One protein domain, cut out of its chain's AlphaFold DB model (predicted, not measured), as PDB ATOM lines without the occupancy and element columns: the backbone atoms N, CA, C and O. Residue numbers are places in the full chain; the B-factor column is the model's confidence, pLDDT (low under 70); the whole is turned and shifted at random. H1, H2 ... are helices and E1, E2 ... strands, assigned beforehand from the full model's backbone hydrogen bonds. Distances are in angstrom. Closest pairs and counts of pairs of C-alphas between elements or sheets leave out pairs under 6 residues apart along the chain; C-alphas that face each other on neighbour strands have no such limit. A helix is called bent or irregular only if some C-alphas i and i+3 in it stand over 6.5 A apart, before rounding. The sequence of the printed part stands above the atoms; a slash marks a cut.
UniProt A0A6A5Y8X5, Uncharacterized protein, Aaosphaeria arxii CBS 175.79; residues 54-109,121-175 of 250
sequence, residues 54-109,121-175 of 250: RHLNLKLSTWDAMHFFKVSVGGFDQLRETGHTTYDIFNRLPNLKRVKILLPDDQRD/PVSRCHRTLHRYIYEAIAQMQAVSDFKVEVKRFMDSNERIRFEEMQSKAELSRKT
ATOM      1  N   ARG A  54     173.077 178.636 212.089       94.94
ATOM      2  CA  ARG A  54     172.942 180.039 211.645       94.94
ATOM      3  C   ARG A  54     173.076 180.228 210.140       94.94
ATOM      4  O   ARG A  54     172.512 181.167 209.576       94.94
ATOM      5  N   HIS A  55     173.834 179.352 209.492       95.12
ATOM      6  CA  HIS A  55     174.159 179.443 208.076       95.12
ATOM      7  C   HIS A  55     173.970 178.084 207.427       95.12
ATOM      8  O   HIS A  55     174.481 177.082 207.924       95.12
ATOM      9  N   LEU A  56     173.255 178.061 206.310       94.19
ATOM     10  CA  LEU A  56     172.945 176.829 205.606       94.19
ATOM     11  C   LEU A  56     173.275 176.986 204.126       94.19
ATOM     12  O   LEU A  56     172.944 177.999 203.517       94.19
ATOM     13  N   ASN A  57     173.959 176.000 203.553       94.44
ATOM     14  CA  ASN A  57     174.298 175.976 202.135       94.44
ATOM     15  C   ASN A  57     173.603 174.781 201.484       94.44
ATOM     16  O   ASN A  57     174.010 173.652 201.732       94.44
ATOM     17  N   LEU A  58     172.563 175.031 200.691       93.56
ATOM     18  CA  LEU A  58     171.784 174.020 199.988       93.56
ATOM     19  C   LEU A  58     172.350 173.749 198.603       93.56
ATOM     20  O   LEU A  58     172.463 174.649 197.777       93.56
ATOM     21  N   LYS A  59     172.621 172.474 198.333       92.75
ATOM     22  CA  LYS A  59     172.861 171.950 196.990       92.75
ATOM     23  C   LYS A  59     171.867 170.823 196.758       92.75
ATOM     24  O   LYS A  59     171.969 169.776 197.398       92.75
ATOM     25  N   LEU A  60     170.899 171.070 195.888       90.06
ATOM     26  CA  LEU A  60     169.820 170.144 195.561       90.06
ATOM     27  C   LEU A  60     169.911 169.762 194.085       90.06
ATOM     28  O   LEU A  60     170.508 170.499 193.298       90.06
ATOM     29  N   SER A  61     169.350 168.607 193.734       90.25
ATOM     30  CA  SER A  61     169.071 168.303 192.331       90.25
ATOM     31  C   SER A  61     167.867 169.112 191.839       90.25
ATOM     32  O   SER A  61     167.127 169.655 192.660       90.25
ATOM     33  N   THR A  62     167.639 169.198 190.526       90.44
ATOM     34  CA  THR A  62     166.454 169.891 189.978       90.44
ATOM     35  C   THR A  62     165.163 169.288 190.529       90.44
ATOM     36  O   THR A  62     164.289 170.022 190.982       90.44
ATOM     37  N   TRP A  63     165.094 167.956 190.587       88.62
ATOM     38  CA  TRP A  63     163.967 167.217 191.159       88.62
ATOM     39  C   TRP A  63     163.764 167.550 192.643       88.62
ATOM     40  O   TRP A  63     162.689 167.985 193.056       88.62
ATOM     41  N   ASP A  64     164.831 167.423 193.441       89.44
ATOM     42  CA  ASP A  64     164.776 167.704 194.879       89.44
ATOM     43  C   ASP A  64     164.409 169.168 195.152       89.44
ATOM     44  O   ASP A  64     163.680 169.450 196.096       89.44
ATOM     45  N   ALA A  65     164.902 170.107 194.338       91.94
ATOM     46  CA  ALA A  65     164.600 171.526 194.470       91.94
ATOM     47  C   ALA A  65     163.113 171.805 194.218       91.94
ATOM     48  O   ALA A  65     162.491 172.506 195.015       91.94
ATOM     49  N   MET A  66     162.526 171.229 193.166       90.56
ATOM     50  CA  MET A  66     161.104 171.416 192.867       90.56
ATOM     51  C   MET A  66     160.208 170.913 194.008       90.56
ATOM     52  O   MET A  66     159.290 171.625 194.420       90.56
ATOM     53  N   HIS A  67     160.506 169.746 194.590       90.25
ATOM     54  CA  HIS A  67     159.765 169.258 195.758       90.25
ATOM     55  C   HIS A  67     160.036 170.078 197.021       90.25
ATOM     56  O   HIS A  67     159.093 170.442 197.727       90.25
ATOM     57  N   PHE A  68     161.302 170.401 197.302       93.00
ATOM     58  CA  PHE A  68     161.697 171.137 198.502       93.00
ATOM     59  C   PHE A  68     161.035 172.519 198.561       93.00
ATOM     60  O   PHE A  68     160.506 172.901 199.605       93.00
ATOM     61  N   PHE A  69     161.005 173.241 197.435       93.38
ATOM     62  CA  PHE A  69     160.375 174.562 197.322       93.38
ATOM     63  C   PHE A  69     158.867 174.511 197.031       93.38
ATOM     64  O   PHE A  69     158.249 175.549 196.842       93.38
ATOM     65  N   LYS A  70     158.258 173.321 197.046       93.12
ATOM     66  CA  LYS A  70     156.827 173.100 196.808       93.12
ATOM     67  C   LYS A  70     156.297 173.641 195.466       93.12
ATOM     68  O   LYS A  70     155.156 174.092 195.412       93.12
ATOM     69  N   VAL A  71     157.065 173.538 194.384       91.12
ATOM     70  CA  VAL A  71     156.621 173.958 193.040       91.12
ATOM     71  C   VAL A  71     155.341 173.200 192.643       91.12
ATOM     72  O   VAL A  71     155.289 171.976 192.779       91.12
ATOM     73  N   SER A  72     154.315 173.925 192.182       88.69
ATOM     74  CA  SER A  72     152.987 173.394 191.808       88.69
ATOM     75  C   SER A  72     152.662 173.504 190.313       88.69
ATOM     76  O   SER A  72     151.549 173.207 189.888       88.69
ATOM     77  N   VAL A  73     153.621 173.930 189.491       86.19
ATOM     78  CA  VAL A  73     153.397 174.150 188.055       86.19
ATOM     79  C   VAL A  73     153.108 172.828 187.336       86.19
ATOM     80  O   VAL A  73     153.811 171.842 187.552       86.19
ATOM     81  N   GLY A  74     152.091 172.813 186.467       77.06
ATOM     82  CA  GLY A  74     151.787 171.678 185.587       77.06
ATOM     83  C   GLY A  74     151.371 170.395 186.315       77.06
ATOM     84  O   GLY A  74     151.680 169.306 185.842       77.06
ATOM     85  N   GLY A  75     150.745 170.508 187.493       78.44
ATOM     86  CA  GLY A  75     150.334 169.347 188.294       78.44
ATOM     87  C   GLY A  75     151.497 168.611 188.969       78.44
ATOM     88  O   GLY A  75     151.333 167.483 189.435       78.44
ATOM     89  N   PHE A  76     152.686 169.224 189.027       82.19
ATOM     90  CA  PHE A  76     153.864 168.629 189.669       82.19
ATOM     91  C   PHE A  76     153.671 168.398 191.179       82.19
ATOM     92  O   PHE A  76     154.320 167.547 191.786       82.19
ATOM     93  N   ASP A  77     152.750 169.128 191.800       82.44
ATOM     94  CA  ASP A  77     152.332 168.927 193.184       82.44
ATOM     95  C   ASP A  77     151.747 167.529 193.436       82.44
ATOM     96  O   ASP A  77     152.039 166.942 194.478       82.44
ATOM     97  N   GLN A  78     151.020 166.963 192.468       82.81
ATOM     98  CA  GLN A  78     150.437 165.617 192.550       82.81
ATOM     99  C   GLN A  78     151.498 164.507 192.569       82.81
ATOM    100  O   GLN A  78     151.232 163.399 193.024       82.81
ATOM    101  N   LEU A  79     152.707 164.804 192.088       78.62
ATOM    102  CA  LEU A  79     153.830 163.865 192.025       78.62
ATOM    103  C   LEU A  79     154.676 163.860 193.300       78.62
ATOM    104  O   LEU A  79     155.684 163.163 193.381       78.62
ATOM    105  N   ARG A  80     154.319 164.679 194.290       79.94
ATOM    106  CA  ARG A  80     155.075 164.789 195.532       79.94
ATOM    107  C   ARG A  80     154.815 163.573 196.412       79.94
ATOM    108  O   ARG A  80     153.729 163.423 196.963       79.94
ATOM    109  N   GLU A  81     155.839 162.749 196.604       76.81
ATOM    110  CA  GLU A  81     155.760 161.646 197.559       76.81
ATOM    111  C   GLU A  81     155.549 162.167 198.987       76.81
ATOM    112  O   GLU A  81     156.112 163.187 199.416       76.81
ATOM    113  N   THR A  82     154.744 161.434 199.754       76.94
ATOM    114  CA  THR A  82     154.555 161.679 201.182       76.94
ATOM    115  C   THR A  82     155.864 161.396 201.917       76.94
ATOM    116  O   THR A  82     156.297 160.249 201.989       76.94
ATOM    117  N   GLY A  83     156.499 162.428 202.473       76.56
ATOM    118  CA  GLY A  83     157.728 162.283 203.269       76.56
ATOM    119  C   GLY A  83     158.907 163.142 202.816       76.56
ATOM    120  O   GLY A  83     159.906 163.220 203.534       76.56
ATOM    121  N   HIS A  84     158.806 163.840 201.681       79.19
ATOM    122  CA  HIS A  84     159.824 164.820 201.314       79.19
ATOM    123  C   HIS A  84     159.855 165.994 202.294       79.19
ATOM    124  O   HIS A  84     158.836 166.609 202.612       79.19
ATOM    125  N   THR A  85     161.061 166.342 202.737       86.38
ATOM    126  CA  THR A  85     161.292 167.562 203.506       86.38
ATOM    127  C   THR A  85     161.099 168.775 202.603       86.38
ATOM    128  O   THR A  85     161.740 168.883 201.559       86.38
ATOM    129  N   THR A  86     160.252 169.701 203.029       92.69
ATOM    130  CA  THR A  86     159.987 170.981 202.367       92.69
ATOM    131  C   THR A  86     160.768 172.114 203.035       92.69
ATOM    132  O   THR A  86     161.352 171.940 204.110       92.69
ATOM    133  N   TYR A  87     160.737 173.306 202.437       92.88
ATOM    134  CA  TYR A  87     161.321 174.518 203.020       92.88
ATOM    135  C   TYR A  87     160.735 174.890 204.395       92.88
ATOM    136  O   TYR A  87     161.362 175.649 205.131       92.88
ATOM    137  N   ASP A  88     159.595 174.309 204.799       91.06
ATOM    138  CA  ASP A  88     159.011 174.485 206.139       91.06
ATOM    139  C   ASP A  88     159.980 174.064 207.255       91.06
ATOM    140  O   ASP A  88     159.858 174.518 208.392       91.06
ATOM    141  N   ILE A  89     160.977 173.223 206.946       91.19
ATOM    142  CA  ILE A  89     162.035 172.868 207.897       91.19
ATOM    143  C   ILE A  89     162.792 174.095 208.415       91.19
ATOM    144  O   ILE A  89     163.295 174.065 209.535       91.19
ATOM    145  N   PHE A  90     162.839 175.193 207.656       93.06
ATOM    146  CA  PHE A  90     163.464 176.431 208.111       93.06
ATOM    147  C   PHE A  90     162.736 177.062 209.300       93.06
ATOM    148  O   PHE A  90     163.383 177.696 210.130       93.06
ATOM    149  N   ASN A  91     161.433 176.812 209.471       90.56
ATOM    150  CA  ASN A  91     160.696 177.258 210.659       90.56
ATOM    151  C   ASN A  91     161.177 176.558 211.938       90.56
ATOM    152  O   ASN A  91     161.018 177.097 213.032       90.56
ATOM    153  N   ARG A  92     161.827 175.394 211.800       91.62
ATOM    154  CA  ARG A  92     162.467 174.664 212.903       91.62
ATOM    155  C   ARG A  92     163.891 175.142 213.195       91.62
ATOM    156  O   ARG A  92     164.550 174.578 214.057       91.62
ATOM    157  N   LEU A  93     164.395 176.151 212.484       93.44
ATOM    158  CA  LEU A  93     165.734 176.707 212.676       93.44
ATOM    159  C   LEU A  93     165.611 178.144 213.207       93.44
ATOM    160  O   LEU A  93     165.697 179.093 212.428       93.44
ATOM    161  N   PRO A  94     165.405 178.335 214.524       92.12
ATOM    162  CA  PRO A  94     165.103 179.652 215.093       92.12
ATOM    163  C   PRO A  94     166.248 180.655 214.896       92.12
ATOM    164  O   PRO A  94     166.008 181.846 214.744       92.12
ATOM    165  N   ASN A  95     167.493 180.172 214.845       92.94
ATOM    166  CA  ASN A  95     168.693 181.003 214.729       92.94
ATOM    167  C   ASN A  95     169.213 181.154 213.292       92.94
ATOM    168  O   ASN A  95     170.325 181.656 213.092       92.94
ATOM    169  N   LEU A  96     168.454 180.707 212.288       95.06
ATOM    170  CA  LEU A  96     168.878 180.758 210.894       95.06
ATOM    171  C   LEU A  96     168.948 182.209 210.412       95.06
ATOM    172  O   LEU A  96     167.950 182.917 210.393       95.06
ATOM    173  N   LYS A  97     170.137 182.649 209.992       95.12
ATOM    174  CA  LYS A  97     170.374 184.012 209.491       95.12
ATOM    175  C   LYS A  97     170.509 184.066 207.977       95.12
ATOM    176  O   LYS A  97     170.113 185.049 207.354       95.12
ATOM    177  N   ARG A  98     171.117 183.038 207.376       95.31
ATOM    178  CA  ARG A  98     171.433 183.024 205.941       95.31
ATOM    179  C   ARG A  98     171.279 181.635 205.347       95.31
ATOM    180  O   ARG A  98     171.865 180.677 205.855       95.31
ATOM    181  N   VAL A  99     170.587 181.564 204.216       95.69
ATOM    182  CA  VAL A  99     170.489 180.364 203.385       95.69
ATOM    183  C   VAL A  99     171.094 180.664 202.027       95.69
ATOM    184  O   VAL A  99     170.612 181.510 201.283       95.69
ATOM    185  N   LYS A 100     172.168 179.959 201.699       96.19
ATOM    186  CA  LYS A 100     172.799 179.992 200.386       96.19
ATOM    187  C   LYS A 100     172.257 178.830 199.565       96.19
ATOM    188  O   LYS A 100     172.436 177.684 199.957       96.19
ATOM    189  N   ILE A 101     171.609 179.108 198.445       95.19
ATOM    190  CA  ILE A 101     171.046 178.101 197.545       95.19
ATOM    191  C   ILE A 101     171.932 178.038 196.308       95.19
ATOM    192  O   ILE A 101     172.074 179.010 195.567       95.19
ATOM    193  N   LEU A 102     172.559 176.889 196.086       92.75
ATOM    194  CA  LEU A 102     173.232 176.582 194.836       92.75
ATOM    195  C   LEU A 102     172.190 176.003 193.890       92.75
ATOM    196  O   LEU A 102     171.662 174.921 194.154       92.75
ATOM    197  N   LEU A 103     171.907 176.724 192.807       90.44
ATOM    198  CA  LEU A 103     170.978 176.238 191.799       90.44
ATOM    199  C   LEU A 103     171.461 174.904 191.225       90.44
ATOM    200  O   LEU A 103     172.679 174.719 191.057       90.44
ATOM    201  N   PRO A 104     170.520 173.983 190.960       89.88
ATOM    202  CA  PRO A 104     170.845 172.710 190.356       89.88
ATOM    203  C   PRO A 104     171.467 172.938 188.978       89.88
ATOM    204  O   PRO A 104     171.269 173.962 188.332       89.88
ATOM    205  N   ASP A 105     172.274 171.978 188.557       84.69
ATOM    206  CA  ASP A 105     172.972 172.015 187.271       84.69
ATOM    207  C   ASP A 105     172.814 170.673 186.548       84.69
ATOM    208  O   ASP A 105     173.629 170.286 185.714       84.69
ATOM    209  N   ASP A 106     171.784 169.915 186.934       82.38
ATOM    210  CA  ASP A 106     171.549 168.585 186.400       82.38
ATOM    211  C   ASP A 106     171.114 168.696 184.941       82.38
ATOM    212  O   ASP A 106     170.109 169.328 184.625       82.38
ATOM    213  N   GLN A 107     171.861 168.038 184.057       74.00
ATOM    214  CA  GLN A 107     171.609 168.081 182.614       74.00
ATOM    215  C   GLN A 107     170.575 167.056 182.132       74.00
ATOM    216  O   GLN A 107     170.205 167.036 180.950       74.00
ATOM    217  N   ARG A 108     170.216 166.108 183.002       72.88
ATOM    218  CA  ARG A 108     169.394 164.940 182.683       72.88
ATOM    219  C   ARG A 108     168.609 164.507 183.910       72.88
ATOM    220  O   ARG A 108     169.101 164.614 185.031       72.88
ATOM    221  N   ASP A 109     167.442 163.925 183.662       75.25
ATOM    222  CA  ASP A 109     166.713 163.175 184.678       75.25
ATOM    223  C   ASP A 109     167.603 162.045 185.217       75.25
ATOM    224  O   ASP A 109     168.303 161.357 184.459       75.25
ATOM    225  N   PRO A 121     162.204 165.032 175.977       79.31
ATOM    226  CA  PRO A 121     163.212 164.161 175.367       79.31
ATOM    227  C   PRO A 121     163.982 164.837 174.228       79.31
ATOM    228  O   PRO A 121     165.170 164.572 174.057       79.31
ATOM    229  N   VAL A 122     163.316 165.729 173.487       79.25
ATOM    230  CA  VAL A 122     163.872 166.408 172.307       79.25
ATOM    231  C   VAL A 122     164.490 167.770 172.646       79.25
ATOM    232  O   VAL A 122     165.480 168.162 172.039       79.25
ATOM    233  N   SER A 123     163.947 168.501 173.625       80.69
ATOM    234  CA  SER A 123     164.320 169.903 173.874       80.69
ATOM    235  C   SER A 123     164.372 170.217 175.371       80.69
ATOM    236  O   SER A 123     163.352 170.510 175.993       80.69
ATOM    237  N   ARG A 124     165.561 170.183 175.974       84.56
ATOM    238  CA  ARG A 124     165.720 170.367 177.427       84.56
ATOM    239  C   ARG A 124     165.762 171.847 177.800       84.56
ATOM    240  O   ARG A 124     166.726 172.538 177.471       84.56
ATOM    241  N   CYS A 125     164.755 172.328 178.524       87.62
ATOM    242  CA  CYS A 125     164.685 173.725 178.949       87.62
ATOM    243  C   CYS A 125     165.048 173.908 180.432       87.62
ATOM    244  O   CYS A 125     164.177 174.002 181.293       87.62
ATOM    245  N   HIS A 126     166.346 174.009 180.731       86.69
ATOM    246  CA  HIS A 126     166.829 174.267 182.096       86.69
ATOM    247  C   HIS A 126     166.355 175.620 182.632       86.69
ATOM    248  O   HIS A 126     165.981 175.728 183.795       86.69
ATOM    249  N   ARG A 127     166.316 176.645 181.770       89.44
ATOM    250  CA  ARG A 127     165.934 178.006 182.159       89.44
ATOM    251  C   ARG A 127     164.499 178.058 182.679       89.44
ATOM    252  O   ARG A 127     164.263 178.666 183.713       89.44
ATOM    253  N   THR A 128     163.561 177.385 182.012       89.44
ATOM    254  CA  THR A 128     162.165 177.316 182.470       89.44
ATOM    255  C   THR A 128     162.050 176.618 183.827       89.44
ATOM    256  O   THR A 128     161.437 177.169 184.733       89.44
ATOM    257  N   LEU A 129     162.709 175.468 184.016       89.25
ATOM    258  CA  LEU A 129     162.692 174.771 185.311       89.25
ATOM    259  C   LEU A 129     163.314 175.616 186.429       89.25
ATOM    260  O   LEU A 129     162.780 175.691 187.533       89.25
ATOM    261  N   HIS A 130     164.424 176.295 186.136       90.81
ATOM    262  CA  HIS A 130     165.048 177.213 187.080       90.81
ATOM    263  C   HIS A 130     164.128 178.380 187.430       90.81
ATOM    264  O   HIS A 130     164.072 178.746 188.595       90.81
ATOM    265  N   ARG A 131     163.370 178.923 186.471       91.50
ATOM    266  CA  ARG A 131     162.388 179.985 186.733       91.50
ATOM    267  C   ARG A 131     161.294 179.541 187.695       91.50
ATOM    268  O   ARG A 131     161.019 180.274 188.637       91.50
ATOM    269  N   TYR A 132     160.767 178.328 187.549       91.75
ATOM    270  CA  TYR A 132     159.810 177.794 188.525       91.75
ATOM    271  C   TYR A 132     160.420 177.700 189.931       91.75
ATOM    272  O   TYR A 132     159.777 178.031 190.924       91.75
ATOM    273  N   ILE A 133     161.694 177.307 190.022       93.38
ATOM    274  CA  ILE A 133     162.426 177.291 191.294       93.38
ATOM    275  C   ILE A 133     162.648 178.723 191.819       93.38
ATOM    276  O   ILE A 133     162.504 178.957 193.015       93.38
ATOM    277  N   TYR A 134     162.972 179.690 190.956       92.00
ATOM    278  CA  TYR A 134     163.175 181.096 191.322       92.00
ATOM    279  C   TYR A 134     161.925 181.711 191.934       92.00
ATOM    280  O   TYR A 134     162.011 182.341 192.986       92.00
ATOM    281  N   GLU A 135     160.780 181.509 191.286       91.69
ATOM    282  CA  GLU A 135     159.484 182.002 191.742       91.69
ATOM    283  C   GLU A 135     159.147 181.425 193.118       91.69
ATOM    284  O   GLU A 135     158.836 182.174 194.045       91.69
ATOM    285  N   ALA A 136     159.323 180.115 193.296       92.69
ATOM    286  CA  ALA A 136     159.090 179.461 194.579       92.69
ATOM    287  C   ALA A 136     160.062 179.937 195.680       92.69
ATOM    288  O   ALA A 136     159.659 180.133 196.828       92.69
ATOM    289  N   ILE A 137     161.337 180.183 195.352       93.62
ATOM    290  CA  ILE A 137     162.311 180.762 196.295       93.62
ATOM    291  C   ILE A 137     161.908 182.187 196.689       93.62
ATOM    292  O   ILE A 137     161.979 182.524 197.872       93.62
ATOM    293  N   ALA A 138     161.487 183.015 195.731       91.50
ATOM    294  CA  ALA A 138     161.062 184.389 195.991       91.50
ATOM    295  C   ALA A 138     159.824 184.428 196.903       91.50
ATOM    296  O   ALA A 138     159.795 185.196 197.865       91.50
ATOM    297  N   GLN A 139     158.850 183.541 196.671       89.75
ATOM    298  CA  GLN A 139     157.684 183.373 197.545       89.75
ATOM    299  C   GLN A 139     158.083 182.936 198.960       89.75
ATOM    300  O   GLN A 139     157.624 183.510 199.945       89.75
ATOM    301  N   MET A 140     158.981 181.953 199.082       90.88
ATOM    302  CA  MET A 140     159.480 181.499 200.382       90.88
ATOM    303  C   MET A 140     160.207 182.617 201.141       90.88
ATOM    304  O   MET A 140     160.008 182.774 202.347       90.88
ATOM    305  N   GLN A 141     161.009 183.429 200.447       89.25
ATOM    306  CA  GLN A 141     161.703 184.570 201.045       89.25
ATOM    307  C   GLN A 141     160.741 185.659 201.521       89.25
ATOM    308  O   GLN A 141     161.003 186.263 202.559       89.25
ATOM    309  N   ALA A 142     159.625 185.879 200.821       86.75
ATOM    310  CA  ALA A 142     158.615 186.856 201.231       86.75
ATOM    311  C   ALA A 142     158.084 186.582 202.650       86.75
ATOM    312  O   ALA A 142     157.803 187.515 203.397       86.75
ATOM    313  N   VAL A 143     157.999 185.307 203.039       86.00
ATOM    314  CA  VAL A 143     157.475 184.862 204.342       86.00
ATOM    315  C   VAL A 143     158.583 184.691 205.395       86.00
ATOM    316  O   VAL A 143     158.306 184.584 206.585       86.00
ATOM    317  N   SER A 144     159.850 184.656 204.984       87.31
ATOM    318  CA  SER A 144     160.960 184.218 205.837       87.31
ATOM    319  C   SER A 144     161.748 185.369 206.472       87.31
ATOM    320  O   SER A 144     161.944 186.422 205.875       87.31
ATOM    321  N   ASP A 145     162.298 185.145 207.669       88.38
ATOM    322  CA  ASP A 145     163.092 186.152 208.410       88.38
ATOM    323  C   ASP A 145     164.599 186.123 208.112       88.38
ATOM    324  O   ASP A 145     165.370 186.902 208.672       88.38
ATOM    325  N   PHE A 146     165.050 185.206 207.260       91.50
ATOM    326  CA  PHE A 146     166.464 185.019 206.943       91.50
ATOM    327  C   PHE A 146     166.800 185.514 205.540       91.50
ATOM    328  O   PHE A 146     165.978 185.497 204.626       91.50
ATOM    329  N   LYS A 147     168.066 185.892 205.346       92.75
ATOM    330  CA  LYS A 147     168.562 186.308 204.035       92.75
ATOM    331  C   LYS A 147     168.778 185.093 203.134       92.75
ATOM    332  O   LYS A 147     169.531 184.181 203.489       92.75
ATOM    333  N   VAL A 148     168.176 185.111 201.949       94.19
ATOM    334  CA  VAL A 148     168.380 184.084 200.923       94.19
ATOM    335  C   VAL A 148     169.367 184.585 199.880       94.19
ATOM    336  O   VAL A 148     169.232 185.678 199.339       94.19
ATOM    337  N   GLU A 149     170.371 183.769 199.582       94.38
ATOM    338  CA  GLU A 149     171.335 184.040 198.526       94.38
ATOM    339  C   GLU A 149     171.366 182.907 197.524       94.38
ATOM    340  O   GLU A 149     171.810 181.798 197.824       94.38
ATOM    341  N   VAL A 150     170.954 183.203 196.301       94.25
ATOM    342  CA  VAL A 150     170.989 182.240 195.210       94.25
ATOM    343  C   VAL A 150     172.301 182.407 194.443       94.25
ATOM    344  O   VAL A 150     172.736 183.518 194.146       94.25
ATOM    345  N   LYS A 151     172.978 181.296 194.152       92.75
ATOM    346  CA  LYS A 151     174.188 181.261 193.323       92.75
ATOM    347  C   LYS A 151     174.013 180.292 192.162       92.75
ATOM    348  O   LYS A 151     173.146 179.426 192.178       92.75
ATOM    349  N   ARG A 152     174.932 180.397 191.195       88.75
ATOM    350  CA  ARG A 152     174.981 179.583 189.971       88.75
ATOM    351  C   ARG A 152     173.826 179.842 188.994       88.75
ATOM    352  O   ARG A 152     173.443 178.927 188.268       88.75
ATOM    353  N   PHE A 153     173.394 181.093 188.850       89.62
ATOM    354  CA  PHE A 153     172.516 181.513 187.746       89.62
ATOM    355  C   PHE A 153     173.069 181.108 186.378       89.62
ATOM    356  O   PHE A 153     174.288 181.069 186.199       89.62
ATOM    357  N   MET A 154     172.180 180.778 185.439       85.56
ATOM    358  CA  MET A 154     172.571 180.374 184.085       85.56
ATOM    359  C   MET A 154     173.310 181.487 183.339       85.56
ATOM    360  O   MET A 154     174.319 181.219 182.696       85.56
ATOM    361  N   ASP A 155     172.822 182.716 183.461       88.12
ATOM    362  CA  ASP A 155     173.352 183.933 182.854       88.12
ATOM    363  C   ASP A 155     173.102 185.140 183.782       88.12
ATOM    364  O   ASP A 155     172.449 185.037 184.827       88.12
ATOM    365  N   SER A 156     173.658 186.298 183.419       88.19
ATOM    366  CA  SER A 156     173.441 187.561 184.136       88.19
ATOM    367  C   SER A 156     171.988 188.031 184.056       88.19
ATOM    368  O   SER A 156     171.477 188.593 185.020       88.19
ATOM    369  N   ASN A 157     171.308 187.765 182.941       89.62
ATOM    370  CA  ASN A 157     169.929 188.193 182.725       89.62
ATOM    371  C   ASN A 157     168.954 187.493 183.683       89.62
ATOM    372  O   ASN A 157     168.114 188.157 184.287       89.62
ATOM    373  N   GLU A 158     169.080 186.177 183.885       90.06
ATOM    374  CA  GLU A 158     168.256 185.464 184.868       90.06
ATOM    375  C   GLU A 158     168.573 185.901 186.302       90.06
ATOM    376  O   GLU A 158     167.674 185.921 187.141       90.06
ATOM    377  N   ARG A 159     169.822 186.297 186.588       91.88
ATOM    378  CA  ARG A 159     170.169 186.883 187.887       91.88
ATOM    379  C   ARG A 159     169.431 188.203 188.124       91.88
ATOM    380  O   ARG A 159     168.803 188.338 189.166       91.88
ATOM    381  N   ILE A 160     169.482 189.132 187.168       92.69
ATOM    382  CA  ILE A 160     168.791 190.430 187.267       92.69
ATOM    383  C   ILE A 160     167.288 190.206 187.454       92.69
ATOM    384  O   ILE A 160     166.687 190.738 188.381       92.69
ATOM    385  N   ARG A 161     166.694 189.325 186.642       91.19
ATOM    386  CA  ARG A 161     165.273 188.978 186.748       91.19
ATOM    387  C   ARG A 161     164.911 188.407 188.120       91.19
ATOM    388  O   ARG A 161     163.853 188.718 188.660       91.19
ATOM    389  N   PHE A 162     165.764 187.558 188.688       93.00
ATOM    390  CA  PHE A 162     165.557 187.034 190.034       93.00
ATOM    391  C   PHE A 162     165.648 188.126 191.106       93.00
ATOM    392  O   PHE A 162     164.799 188.168 191.992       93.00
ATOM    393  N   GLU A 163     166.628 189.025 191.013       92.38
ATOM    394  CA  GLU A 163     166.785 190.164 191.930       92.38
ATOM    395  C   GLU A 163     165.575 191.120 191.858       92.38
ATOM    396  O   GLU A 163     165.090 191.594 192.889       92.38
ATOM    397  N   GLU A 164     165.003 191.334 190.669       92.44
ATOM    398  CA  GLU A 164     163.741 192.067 190.495       92.44
ATOM    399  C   GLU A 164     162.558 191.353 191.164       92.44
ATOM    400  O   GLU A 164     161.744 191.994 191.831       92.44
ATOM    401  N   MET A 165     162.448 190.027 191.013       90.44
ATOM    402  CA  MET A 165     161.399 189.234 191.666       90.44
ATOM    403  C   MET A 165     161.536 189.249 193.190       90.44
ATOM    404  O   MET A 165     160.530 189.415 193.878       90.44
ATOM    405  N   GLN A 166     162.760 189.139 193.718       89.19
ATOM    406  CA  GLN A 166     163.028 189.306 195.149       89.19
ATOM    407  C   GLN A 166     162.599 190.690 195.628       89.19
ATOM    408  O   GLN A 166     161.880 190.790 196.615       89.19
ATOM    409  N   SER A 167     162.975 191.745 194.904       88.44
ATOM    410  CA  SER A 167     162.626 193.120 195.273       88.44
ATOM    411  C   SER A 167     161.107 193.319 195.315       88.44
ATOM    412  O   SER A 167     160.581 193.898 196.263       88.44
ATOM    413  N   LYS A 168     160.373 192.781 194.332       88.25
ATOM    414  CA  LYS A 168     158.900 192.802 194.315       88.25
ATOM    415  C   LYS A 168     158.293 192.020 195.482       88.25
ATOM    416  O   LYS A 168     157.365 192.508 196.121       88.25
ATOM    417  N   ALA A 169     158.828 190.839 195.783       84.44
ATOM    418  CA  ALA A 169     158.376 190.018 196.902       84.44
ATOM    419  C   ALA A 169     158.631 190.708 198.259       84.44
ATOM    420  O   ALA A 169     157.753 190.739 199.119       84.44
ATOM    421  N   GLU A 170     159.789 191.344 198.435       83.56
ATOM    422  CA  GLU A 170     160.111 192.128 199.632       83.56
ATOM    423  C   GLU A 170     159.207 193.354 199.788       83.56
ATOM    424  O   GLU A 170     158.800 193.672 200.905       83.56
ATOM    425  N   LEU A 171     158.848 194.022 198.686       82.31
ATOM    426  CA  LEU A 171     157.854 195.096 198.707       82.31
ATOM    427  C   LEU A 171     156.473 194.574 199.116       82.31
ATOM    428  O   LEU A 171     155.827 195.201 199.946       82.31
ATOM    429  N   SER A 172     156.057 193.401 198.624       75.44
ATOM    430  CA  SER A 172     154.768 192.799 199.004       75.44
ATOM    431  C   SER A 172     154.689 192.370 200.475       75.44
ATOM    432  O   SER A 172     153.604 192.332 201.043       75.44
ATOM    433  N   ARG A 173     155.833 192.093 201.118       69.38
ATOM    434  CA  ARG A 173     155.916 191.805 202.560       69.38
ATOM    435  C   ARG A 173     155.690 193.053 203.416       69.38
ATOM    436  O   ARG A 173     155.261 192.937 204.562       69.38
ATOM    437  N   LYS A 174     155.992 194.244 202.894       64.50
ATOM    438  CA  LYS A 174     155.762 195.512 203.593       64.50
ATOM    439  C   LYS A 174     154.283 195.908 203.518       64.50
ATOM    440  O   LYS A 174     153.973 197.014 203.102       64.50
ATOM    441  N   THR A 175     153.371 195.035 203.944       59.72
ATOM    442  CA  THR A 175     152.133 195.532 204.553       59.72
ATOM    443  C   THR A 175     152.557 196.295 205.795       59.72
ATOM    444  O   THR A 175     153.091 195.725 206.751       59.72
TER     445      THR A 175
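Overview. This is residues 54 to 109 and 121 to 175 of the 250 residues of an uncharacterized protein of Aaosphaeria arxii CBS 175.79 (UniProt A0A6A5Y8X5). A row of three helices running the same way, H1, H4 and H5, with the long H4 in the middle, has a small wall of three parallel strands along one side. H5 packs along H4, while the short H1 packs on residues 129 to 133 of H4; the short H2 and H3 lie at the rim. The printed part has 111 residues, in the order E1 H1 H2 H3 E2 H4 E3 H5; the sheet runs E1 E2 E3, and the class is mixed, helices and strands. It is compact, with a radius of gyration of the C-alphas of 14.1 A and spans of 43 by 35 by 25 A.

Arrangement. Start at E1, residues 55 to 59, an edge strand parallel to E2, residues 98 to 102, at 15 degrees; look for N 58 and O 100, 2.8 A apart. Between them in the chain come H1, residues 62 to 68, H2, residues 73 to 79, and H3, residues 87 to 92: a strand-helix-strand unit, two parallel neighbour strands with helices between. H2 is irregular, with C-alphas 74 and 77 8.1 A apart. H1 is close to but not clearly touching H3, the closest C-alphas being those of Phe 68 and Tyr 87, 5.7 A apart. E2 is parallel to the other edge strand, E3, residues 147 to 151, at 18 degrees, with N 101 and O 149 2.8 A apart. H4, residues 126 to 143, only grazes the sheet with residues 134 to 141; its residues 129 to 133 touch H1 at a shallow tilt of 21 degrees, closest at C-alphas 66 and 133, 6.2 A. H5, residues 156 to 173, touches H4 at a shallow tilt of 25 degrees, the same way, closest at C-alphas 138 and 166, 5.4 A. Every O i to N i+4 pair is within hydrogen-bond range in H1 and H5; H4 has 13 of 14, H2 0 of 3 and H3 0 of 2, with O i to N i+3 counts of 3 of 4 in H2 and 3 of 3 in H3.

Along the chain. Find C-alpha 55 at (174.159, 179.443, 208.076), where E1 begins its 13.4 A. H1 is 9.8 A long, H2 11.0 A, H3 10.0 A, E2 13.0 A and E3 13.1 A. From C-alpha 126 at (166.829, 174.267, 182.096) H4 runs 26.4 A, and H5 runs 25.8 A to C-alpha 173 at (155.916, 191.805, 202.560).

Size, cuts and confidence. The C-alphas of Asn 95 and Val 122 are the two farthest apart, 45.1 A. Residues 110 to 120, in the link from E2 to H4, are not printed, and C-alphas 109 and 121 are 10.0 A apart across the cut. Of the links that are printed whole, H2 to H3 is short and the others are tight. The mean pLDDT of the printed part is 88.0; look at residues 173 to 175 for values under 70.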